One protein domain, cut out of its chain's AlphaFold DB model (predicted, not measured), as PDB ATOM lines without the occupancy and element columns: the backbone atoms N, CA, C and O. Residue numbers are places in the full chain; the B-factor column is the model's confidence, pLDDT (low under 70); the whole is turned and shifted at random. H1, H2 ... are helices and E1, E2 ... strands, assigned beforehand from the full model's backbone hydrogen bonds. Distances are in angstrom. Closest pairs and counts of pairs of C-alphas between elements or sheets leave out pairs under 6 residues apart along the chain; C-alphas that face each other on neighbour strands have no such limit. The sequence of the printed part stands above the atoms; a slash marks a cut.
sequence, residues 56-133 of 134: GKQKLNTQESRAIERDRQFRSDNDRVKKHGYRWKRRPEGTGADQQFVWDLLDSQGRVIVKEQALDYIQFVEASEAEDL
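AT A GLANCE: This is residues 56 to 133 of the 134 residues of an uncharacterized protein of Arthrobacter alpinus (UniProt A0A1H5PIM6). The model is a flat T: the long helix H1 makes the stem, and helix H2 and the two-stranded hairpin E1 and E2 stick out opposite ways from its far end as the crossbar. Residues 56 to 76 of H1 stand free, as do residues 126 to 133, and a short loop joins the hairpin to H2 near the junction. The printed part has 78 residues with two named helices and two named strands, in the order H1, E1, E2, H2; the sheet, E1 - E2, is antiparallel and the class is mixed, helices and strands. The whole is only just loose, close to extended, with a radius of gyration of the C-alphas of 17.3 A and spans of 55 by 49 by 15 A.

IN THESE COORDINATES: H1, residues 56 to 83, begins at C-alpha 56 (256.963, 347.190, 407.719) and is 40.8 A long. E1, residues 87 to 93, begins at C-alpha 87 (280.651, 362.312, 377.837) and measures 18.2 A. E2, residues 100 to 106, measures 18.7 A. H2, residues 115 to 131, is 24.7 A long and ends at C-alpha 131 (298.790, 343.590, 386.267).

HOW THE PARTS SIT: H1, with residues 77 to 81 alone, touches residues 118 to 122 of H2; the closest C-alphas, of Val 81 and Ala 118, are 6.8 A apart. They run the same way at a steep tilt of 69 degrees, only just short of about perpendicular. E1 and E2 form a hairpin, antiparallel at 148 degrees, with N 89 and O 104 2.8 A apart, within hydrogen-bond range. Residues 105 to 106 of E2 also pair, antiparallel, with residues 112 to 113. H1 and E2 are apart, as are E1 and H2. In H1 and H2 every O i to N i+4 pair is within hydrogen-bond range.

THE WHOLE: The two C-alphas farthest apart, of Ala 97 and Leu 133, are 55.1 A apart. The printed part has no cut. The link from H1 to E1 is tight; those from E1 to E2 and from E2 to H2 are short. The mean pLDDT of the printed part is 90.4, and residue 133 is under 70.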
ATOM      1  N   GLY A  56     257.144 346.080 408.659       92.38
ATOM      2  CA  GLY A  56     256.963 347.190 407.719       92.38
ATOM      3  C   GLY A  56     258.111 348.199 407.778       92.38
ATOM      4  O   GLY A  56     258.704 348.508 406.748       92.38
ATOM      5  N   LYS A  57     258.497 348.633 408.984       91.69
ATOM      6  CA  LYS A  57     259.633 349.550 409.188       91.69
ATOM      7  C   LYS A  57     260.952 348.972 408.670       91.69
ATOM      8  O   LYS A  57     261.680 349.655 407.964       91.69
ATOM      9  N   GLN A  58     261.239 347.698 408.953       88.94
ATOM     10  CA  GLN A  58     262.450 347.038 408.444       88.94
ATOM     11  C   GLN A  58     262.499 347.024 406.907       88.94
ATOM     12  O   GLN A  58     263.555 347.259 406.318       88.94
ATOM     13  N   LYS A  59     261.360 346.773 406.245       88.81
ATOM     14  CA  LYS A  59     261.273 346.796 404.778       88.81
ATOM     15  C   LYS A  59     261.544 348.185 404.204       88.81
ATOM     16  O   LYS A  59     262.309 348.276 403.248       88.81
ATOM     17  N   LEU A  60     260.961 349.230 404.793       86.94
ATOM     18  CA  LEU A  60     261.192 350.615 404.372       86.94
ATOM     19  C   LEU A  60     262.673 350.985 404.506       86.94
ATOM     20  O   LEU A  60     263.289 351.347 403.510       86.94
ATOM     21  N   ASN A  61     263.288 350.733 405.664       88.00
ATOM     22  CA  ASN A  61     264.715 351.001 405.876       88.00
ATOM     23  C   ASN A  61     265.610 350.243 404.880       88.00
ATOM     24  O   ASN A  61     266.618 350.764 404.402       88.00
ATOM     25  N   THR A  62     265.250 348.995 404.554       91.19
ATOM     26  CA  THR A  62     265.973 348.190 403.556       91.19
ATOM     27  C   THR A  62     265.842 348.800 402.161       91.19
ATOM     28  O   THR A  62     266.815 348.844 401.411       91.19
ATOM     29  N   GLN A  63     264.649 349.272 401.794       90.81
ATOM     30  CA  GLN A  63     264.407 349.938 400.518       90.81
ATOM     31  C   GLN A  63     265.170 351.263 400.420       90.81
ATOM     32  O   GLN A  63     265.792 351.516 399.391       90.81
ATOM     33  N   GLU A  64     265.161 352.070 401.481       90.88
ATOM     34  CA  GLU A  64     265.918 353.324 401.569       90.88
ATOM     35  C   GLU A  64     267.417 353.065 401.429       90.88
ATOM     36  O   GLU A  64     268.076 353.682 400.598       90.88
ATOM     37  N   SER A  65     267.943 352.079 402.157       89.31
ATOM     38  CA  SER A  65     269.359 351.705 402.091       89.31
ATOM     39  C   SER A  65     269.758 351.249 400.683       89.31
ATOM     40  O   SER A  65     270.770 351.699 400.152       89.31
ATOM     41  N   ARG A  66     268.921 350.437 400.020       92.25
ATOM     42  CA  ARG A  66     269.120 350.036 398.614       92.25
ATOM     43  C   ARG A  66     269.028 351.213 397.643       92.25
ATOM     44  O   ARG A  66     269.682 351.206 396.605       92.25
ATOM     45  N   ALA A  67     268.187 352.210 397.918       92.88
ATOM     46  CA  ALA A  67     268.106 353.417 397.099       92.88
ATOM     47  C   ALA A  67     269.377 354.267 397.237       92.88
ATOM     48  O   ALA A  67     269.930 354.682 396.221       92.88
ATOM     49  N   ILE A  68     269.873 354.443 398.466       92.56
ATOM     50  CA  ILE A  68     271.132 355.139 398.765       92.56
ATOM     51  C   ILE A  68     272.314 354.436 398.088       92.56
ATOM     52  O   ILE A  68     273.143 355.087 397.458       92.56
ATOM     53  N   GLU A  69     272.386 353.107 398.178       94.19
ATOM     54  CA  GLU A  69     273.447 352.318 397.545       94.19
ATOM     55  C   GLU A  69     273.422 352.444 396.017       94.19
ATOM     56  O   GLU A  69     274.459 352.693 395.404       94.19
ATOM     57  N   ARG A  70     272.236 352.364 395.395       92.88
ATOM     58  CA  ARG A  70     272.093 352.565 393.945       92.88
ATOM     59  C   ARG A  70     272.495 353.969 393.504       92.88
ATOM     60  O   ARG A  70     273.155 354.099 392.479       92.88
ATOM     61  N   ASP A  71     272.131 355.005 394.259       94.12
ATOM     62  CA  ASP A  71     272.560 356.380 393.976       94.12
ATOM     63  C   ASP A  71     274.083 356.524 394.101       94.12
ATOM     64  O   ASP A  71     274.736 357.081 393.217       94.12
ATOM     65  N   ARG A  72     274.679 355.939 395.146       94.75
ATOM     66  CA  ARG A  72     276.136 355.907 395.319       94.75
ATOM     67  C   ARG A  72     276.829 355.225 394.139       94.75
ATOM     68  O   ARG A  72     277.779 355.793 393.600       94.75
ATOM     69  N   GLN A  73     276.348 354.053 393.723       93.31
ATOM     70  CA  GLN A  73     276.901 353.330 392.577       93.31
ATOM     71  C   GLN A  73     276.755 354.149 391.295       93.31
ATOM     72  O   GLN A  73     277.724 354.323 390.564       93.31
ATOM     73  N   PHE A  74     275.579 354.735 391.057       92.12
ATOM     74  CA  PHE A  74     275.339 355.579 389.891       92.12
ATOM     75  C   PHE A  74     276.319 356.756 389.818       92.12
ATOM     76  O   PHE A  74     276.878 357.021 388.753       92.12
ATOM     77  N   ARG A  75     276.557 357.444 390.942       91.62
ATOM     78  CA  ARG A  75     277.526 358.549 391.016       91.62
ATOM     79  C   ARG A  75     278.949 358.068 390.758       91.62
ATOM     80  O   ARG A  75     279.657 358.715 389.993       91.62
ATOM     81  N   SER A  76     279.335 356.940 391.352       94.06
ATOM     82  CA  SER A  76     280.654 356.331 391.154       94.06
ATOM     83  C   SER A  76     280.886 355.939 389.695       94.06
ATOM     84  O   SER A  76     281.916 356.276 389.122       94.06
ATOM     85  N   ASP A  77     279.920 355.274 389.067       93.25
ATOM     86  CA  ASP A  77     279.994 354.907 387.653       93.25
ATOM     87  C   ASP A  77     280.104 356.145 386.766       93.25
ATOM     88  O   ASP A  77     280.885 356.171 385.820       93.25
ATOM     89  N   ASN A  78     279.311 357.178 387.065       92.62
ATOM     90  CA  ASN A  78     279.313 358.412 386.291       92.62
ATOM     91  C   ASN A  78     280.660 359.146 386.397       92.62
ATOM     92  O   ASN A  78     281.105 359.767 385.436       92.62
ATOM     93  N   ASP A  79     281.307 359.080 387.557       93.25
ATOM     94  CA  ASP A  79     282.651 359.615 387.744       93.25
ATOM     95  C   ASP A  79     283.694 358.812 386.949       93.25
ATOM     96  O   ASP A  79     284.482 359.396 386.205       93.25
ATOM     97  N   ARG A  80     283.619 357.472 386.989       93.19
ATOM     98  CA  ARG A  80     284.495 356.583 386.203       93.19
ATOM     99  C   ARG A  80     284.396 356.863 384.708       93.19
ATOM    100  O   ARG A  80     285.411 357.113 384.066       93.19
ATOM    101  N   VAL A  81     283.188 356.898 384.143       93.94
ATOM    102  CA  VAL A  81     283.034 357.157 382.699       93.94
ATOM    103  C   VAL A  81     283.579 358.539 382.317       93.94
ATOM    104  O   VAL A  81     284.264 358.665 381.306       93.94
ATOM    105  N   LYS A  82     283.395 359.567 383.153       91.31
ATOM    106  CA  LYS A  82     283.994 360.890 382.903       91.31
ATOM    107  C   LYS A  82     285.519 360.853 382.940       91.31
ATOM    108  O   LYS A  82     286.154 361.436 382.064       91.31
ATOM    109  N   LYS A  83     286.109 360.165 383.923       93.06
ATOM    110  CA  LYS A  83     287.566 360.031 384.071       93.06
ATOM    111  C   LYS A  83     288.211 359.371 382.849       93.06
ATOM    112  O   LYS A  83     289.289 359.785 382.439       93.06
ATOM    113  N   HIS A  84     287.526 358.410 382.233       91.94
ATOM    114  CA  HIS A  84     287.985 357.728 381.018       91.94
ATOM    115  C   HIS A  84     287.563 358.430 379.712       91.94
ATOM    116  O   HIS A  84     287.653 357.852 378.632       91.94
ATOM    117  N   GLY A  85     287.126 359.692 379.787       92.06
ATOM    118  CA  GLY A  85     286.879 360.534 378.614       92.06
ATOM    119  C   GLY A  85     285.519 360.338 377.943       92.06
ATOM    120  O   GLY A  85     285.281 360.923 376.885       92.06
ATOM    121  N   TYR A  86     284.610 359.567 378.544       94.50
ATOM    122  CA  TYR A  86     283.237 359.475 378.062       94.50
ATOM    123  C   TYR A  86     282.436 360.721 378.457       94.50
ATOM    124  O   TYR A  86     282.640 361.317 379.520       94.50
ATOM    125  N   ARG A  87     281.475 361.112 377.616       94.12
ATOM    126  CA  ARG A  87     280.651 362.312 377.837       94.12
ATOM    127  C   ARG A  87     279.173 362.052 377.597       94.12
ATOM    128  O   ARG A  87     278.790 361.470 376.589       94.12
ATOM    129  N   TRP A  88     278.334 362.565 378.486       93.56
ATOM    130  CA  TRP A  88     276.888 362.570 378.287       93.56
ATOM    131  C   TRP A  88     276.477 363.718 377.367       93.56
ATOM    132  O   TRP A  88     276.851 364.871 377.597       93.56
ATOM    133  N   LYS A  89     275.677 363.420 376.343       94.44
ATOM    134  CA  LYS A  89     275.112 364.404 375.420       94.44
ATOM    135  C   LYS A  89     273.604 364.219 375.322       94.44
ATOM    136  O   LYS A  89     273.115 363.112 375.130       94.44
ATOM    137  N   ARG A  90     272.858 365.321 375.420       93.88
ATOM    138  CA  ARG A  90     271.415 365.310 375.155       93.88
ATOM    139  C   ARG A  90     271.165 365.272 373.658       93.88
ATOM    140  O   ARG A  90     271.710 366.100 372.925       93.88
ATOM    141  N   ARG A  91     270.289 364.371 373.235       91.69
ATOM    142  CA  ARG A  91     269.781 364.287 371.870       91.69
ATOM    143  C   ARG A  91     268.252 364.356 371.905       91.69
ATOM    144  O   ARG A  91     267.641 363.726 372.767       91.69
ATOM    145  N   PRO A  92     267.623 365.139 371.018       91.75
ATOM    146  CA  PRO A  92     266.187 365.055 370.833       91.75
ATOM    147  C   PRO A  92     265.825 363.746 370.122       91.75
ATOM    148  O   PRO A  92     266.476 363.342 369.158       91.75
ATOM    149  N   GLU A  93     264.784 363.091 370.600       89.88
ATOM    150  CA  GLU A  93     264.234 361.866 370.046       89.88
ATOM    151  C   GLU A  93     262.741 362.058 369.786       89.88
ATOM    152  O   GLU A  93     262.037 362.675 370.583       89.88
ATOM    153  N   GLY A  94     262.269 361.563 368.645       83.88
ATOM    154  CA  GLY A  94     260.919 361.824 368.154       83.88
ATOM    155  C   GLY A  94     260.853 363.000 367.180       83.88
ATOM    156  O   GLY A  94     261.861 363.604 366.805       83.88
ATOM    157  N   THR A  95     259.648 363.290 366.703       81.81
ATOM    158  CA  THR A  95     259.405 364.313 365.681       81.81
ATOM    159  C   THR A  95     258.158 365.107 366.051       81.81
ATOM    160  O   THR A  95     257.122 364.526 366.358       81.81
ATOM    161  N   GLY A  96     258.243 366.437 366.010       79.94
ATOM    162  CA  GLY A  96     257.098 367.312 366.270       79.94
ATOM    163  C   GLY A  96     256.743 367.434 367.757       79.94
ATOM    164  O   GLY A  96     257.611 367.704 368.582       79.94
ATOM    165  N   ALA A  97     255.456 367.289 368.087       77.38
ATOM    166  CA  ALA A  97     254.916 367.557 369.424       77.38
ATOM    167  C   ALA A  97     255.350 366.543 370.504       77.38
ATOM    168  O   ALA A  97     255.339 366.886 371.683       77.38
ATOM    169  N   ASP A  98     255.795 365.345 370.108       82.12
ATOM    170  CA  ASP A  98     256.246 364.277 371.014       82.12
ATOM    171  C   ASP A  98     257.777 364.230 371.169       82.12
ATOM    172  O   ASP A  98     258.352 363.194 371.507       82.12
ATOM    173  N   GLN A  99     258.467 365.341 370.892       87.25
ATOM    174  CA  GLN A  99     259.919 365.419 371.018       87.25
ATOM    175  C   GLN A  99     260.350 365.249 372.483       87.25
ATOM    176  O   GLN A  99     260.150 366.126 373.326       87.25
ATOM    177  N   GLN A 100     261.004 364.129 372.775       89.31
ATOM    178  CA  GLN A 100     261.617 363.837 374.066       89.31
ATOM    179  C   GLN A 100     263.123 364.077 373.996       89.31
ATOM    180  O   GLN A 100     263.719 364.149 372.925       89.31
ATOM    181  N   PHE A 101     263.763 364.240 375.150       89.88
ATOM    182  CA  PHE A 101     265.218 364.321 375.228       89.88
ATOM    183  C   PHE A 101     265.751 363.059 375.877       89.88
ATOM    184  O   PHE A 101     265.404 362.755 377.018       89.88
ATOM    185  N   VAL A 102     266.648 362.386 375.172       91.44
ATOM    186  CA  VAL A 102     267.394 361.244 375.689       91.44
ATOM    187  C   VAL A 102     268.851 361.630 375.904       91.44
ATOM    188  O   VAL A 102     269.364 362.589 375.314       91.44
ATOM    189  N   TRP A 103     269.506 360.914 376.811       92.44
ATOM    190  CA  TRP A 103     270.919 361.089 377.111       92.44
ATOM    191  C   TRP A 103     271.710 359.972 376.448       92.44
ATOM    192  O   TRP A 103     271.599 358.818 376.850       92.44
ATOM    193  N   ASP A 104     272.533 360.336 375.474       94.44
ATOM    194  CA  ASP A 104     273.492 359.430 374.858       94.44
ATOM    195  C   ASP A 104     274.834 359.562 375.586       94.44
ATOM    196  O   ASP A 104     275.304 360.675 375.853       94.44
ATOM    197  N   LEU A 105     275.471 358.435 375.901       95.31
ATOM    198  CA  LEU A 105     276.861 358.414 376.343       95.31
ATOM    199  C   LEU A 105     277.750 358.291 375.107       95.31
ATOM    200  O   LEU A 105     277.525 357.430 374.262       95.31
ATOM    201  N   LEU A 106     278.740 359.169 374.986       95.00
ATOM    202  CA  LEU A 106     279.684 359.172 373.876       95.00
ATOM    203  C   LEU A 106     281.063 358.730 374.351       95.00
ATOM    204  O   LEU A 106     281.504 359.173 375.412       95.00
ATOM    205  N   ASP A 107     281.745 357.917 373.551       93.31
ATOM    206  CA  ASP A 107     283.155 357.581 373.747       93.31
ATOM    207  C   ASP A 107     284.096 358.749 373.380       93.31
ATOM    208  O   ASP A 107     283.667 359.821 372.928       93.31
ATOM    209  N   SER A 108     285.402 358.535 373.562       88.06
ATOM    210  CA  SER A 108     286.452 359.512 373.239       88.06
ATOM    211  C   SER A 108     286.508 359.889 371.752       88.06
ATOM    212  O   SER A 108     287.035 360.943 371.400       88.06
ATOM    213  N   GLN A 109     285.929 359.068 370.878       89.31
ATOM    214  CA  GLN A 109     285.846 359.287 369.436       89.31
ATOM    215  C   GLN A 109     284.492 359.883 369.015       89.31
ATOM    216  O   GLN A 109     284.270 360.163 367.837       89.31
ATOM    217  N   GLY A 110     283.589 360.126 369.970       90.31
ATOM    218  CA  GLY A 110     282.277 360.718 369.748       90.31
ATOM    219  C   GLY A 110     281.194 359.738 369.296       90.31
ATOM    220  O   GLY A 110     280.133 360.202 368.877       90.31
ATOM    221  N   ARG A 111     281.425 358.424 369.381       92.31
ATOM    222  CA  ARG A 111     280.431 357.394 369.053       92.31
ATOM    223  C   ARG A 111     279.506 357.156 370.238       92.31
ATOM    224  O   ARG A 111     279.954 357.180 371.379       92.31
ATOM    225  N   VAL A 112     278.231 356.893 369.965       94.44
ATOM    226  CA  VAL A 112     277.260 356.525 371.004       94.44
ATOM    227  C   VAL A 112     277.565 355.118 371.509       94.44
ATOM    228  O   VAL A 112     277.689 354.188 370.715       94.44
ATOM    229  N   ILE A 113     277.672 354.973 372.825       94.56
ATOM    230  CA  ILE A 113     277.919 353.712 373.519       94.56
ATOM    231  C   ILE A 113     276.945 353.572 374.688       94.56
ATOM    232  O   ILE A 113     276.505 354.563 375.271       94.56
ATOM    233  N   VAL A 114     276.591 352.339 375.042       93.88
ATOM    234  CA  VAL A 114     275.756 352.084 376.220       93.88
ATOM    235  C   VAL A 114     276.619 352.164 377.486       93.88
ATOM    236  O   VAL A 114     277.798 351.807 377.467       93.88
ATOM    237  N   LYS A 115     276.048 352.635 378.602       91.00
ATOM    238  CA  LYS A 115     276.769 352.817 379.871       91.00
ATOM    239  C   LYS A 115     277.477 351.537 380.330       91.00
ATOM    240  O   LYS A 115     278.623 351.612 380.759       91.00
ATOM    241  N   GLU A 116     276.820 350.387 380.224       92.00
ATOM    242  CA  GLU A 116     277.368 349.096 380.651       92.00
ATOM    243  C   GLU A 116     278.625 348.736 379.848       92.00
ATOM    244  O   GLU A 116     279.654 348.420 380.431       92.00
ATOM    245  N   GLN A 117     278.594 348.916 378.524       92.88
ATOM    246  CA  GLN A 117     279.751 348.661 377.657       92.88
ATOM    247  C   GLN A 117     280.937 349.578 377.983       92.88
ATOM    248  O   GLN A 117     282.087 349.143 377.947       92.88
ATOM    249  N   ALA A 118     280.670 350.848 378.311       93.00
ATOM    250  CA  ALA A 118     281.713 351.775 378.743       93.00
ATOM    251  C   ALA A 118     282.347 351.329 380.071       93.00
ATOM    252  O   ALA A 118     283.566 351.354 380.204       93.00
ATOM    253  N   LEU A 119     281.538 350.889 381.039       93.00
ATOM    254  CA  LEU A 119     282.033 350.396 382.327       93.00
ATOM    255  C   LEU A 119     282.830 349.097 382.194       93.00
ATOM    256  O   LEU A 119     283.866 348.978 382.843       93.00
ATOM    257  N   ASP A 120     282.394 348.164 381.347       93.56
ATOM    258  CA  ASP A 120     283.117 346.916 381.088       93.56
ATOM    259  C   ASP A 120     284.497 347.193 380.477       93.56
ATOM    260  O   ASP A 120     285.501 346.621 380.903       93.56
ATOM    261  N   TYR A 121     284.571 348.127 379.524       92.00
ATOM    262  CA  TYR A 121     285.843 348.545 378.937       92.00
ATOM    263  C   TYR A 121     286.761 349.220 379.965       92.00
ATOM    264  O   TYR A 121     287.943 348.897 380.041       92.00
ATOM    265  N   ILE A 122     286.224 350.122 380.793       92.38
ATOM    266  CA  ILE A 122     286.983 350.761 381.881       92.38
ATOM    267  C   ILE A 122     287.525 349.709 382.846       92.38
ATOM    268  O   ILE A 122     288.701 349.743 383.192       92.38
ATOM    269  N   GLN A 123     286.684 348.754 383.242       93.06
ATOM    270  CA  GLN A 123     287.067 347.672 384.138       93.06
ATOM    271  C   GLN A 123     288.203 346.824 383.558       93.06
ATOM    272  O   GLN A 123     289.101 346.426 384.299       93.06
ATOM    273  N   PHE A 124     288.165 346.554 382.251       91.62
ATOM    274  CA  PHE A 124     289.225 345.844 381.543       91.62
ATOM    275  C   PHE A 124     290.546 346.630 381.551       91.62
ATOM    276  O   PHE A 124     291.578 346.069 381.907       91.62
ATOM    277  N   VAL A 125     290.510 347.929 381.230       88.94
ATOM    278  CA  VAL A 125     291.706 348.791 381.223       88.94
ATOM    279  C   VAL A 125     292.323 348.893 382.620       88.94
ATOM    280  O   VAL A 125     293.516 348.643 382.780       88.94
ATOM    281  N   GLU A 126     291.512 349.178 383.642       90.06
ATOM    282  CA  GLU A 126     291.976 349.268 385.035       90.06
ATOM    283  C   GLU A 126     292.578 347.940 385.528       90.06
ATOM    284  O   GLU A 126     293.534 347.944 386.304       90.06
ATOM    285  N   ALA A 127     292.039 346.798 385.083       88.62
ATOM    286  CA  ALA A 127     292.590 345.487 385.411       88.62
ATOM    287  C   ALA A 127     293.953 345.253 384.740       88.62
ATOM    288  O   ALA A 127     294.875 344.811 385.422       88.62
ATOM    289  N   SER A 128     294.105 345.601 383.456       87.19
ATOM    290  CA  SER A 128     295.389 345.458 382.753       87.19
ATOM    291  C   SER A 128     296.494 346.339 383.344       87.19
ATOM    292  O   SER A 128     297.600 345.863 383.577       87.19
ATOM    293  N   GLU A 129     296.186 347.592 383.695       86.31
ATOM    294  CA  GLU A 129     297.162 348.510 384.303       86.31
ATOM    295  C   GLU A 129     297.643 348.020 385.680       86.31
ATOM    296  O   GLU A 129     298.782 348.265 386.077       86.31
ATOM    297  N   ALA A 130     296.783 347.317 386.424       82.25
ATOM    298  CA  ALA A 130     297.127 346.755 387.725       82.25
ATOM    299  C   ALA A 130     298.015 345.502 387.631       82.25
ATOM    300  O   ALA A 130     298.755 345.214 388.576       82.25
ATOM    301  N   GLU A 131     297.933 344.751 386.531       81.25
ATOM    302  CA  GLU A 131     298.790 343.590 386.267       81.25
ATOM    303  C   GLU A 131     300.195 344.012 385.829       81.25
ATOM    304  O   GLU A 131     301.165 343.441 386.316       81.25
ATOM    305  N   ASP A 132     300.313 345.069 385.021       73.56
ATOM    306  CA  ASP A 132     301.604 345.617 384.568       73.56
ATOM    307  C   ASP A 132     302.454 346.233 385.705       73.56
ATOM    308  O   ASP A 132     303.648 346.485 385.539       73.56
ATOM    309  N   LEU A 133     301.849 346.484 386.872       69.38
ATOM    310  CA  LEU A 133     302.499 347.034 388.070       69.38
ATOM    311  C   LEU A 133     302.937 345.965 389.094       69.38
ATOM    312  O   LEU A 133     303.451 346.334 390.157       69.38
TER     313      LEU A 133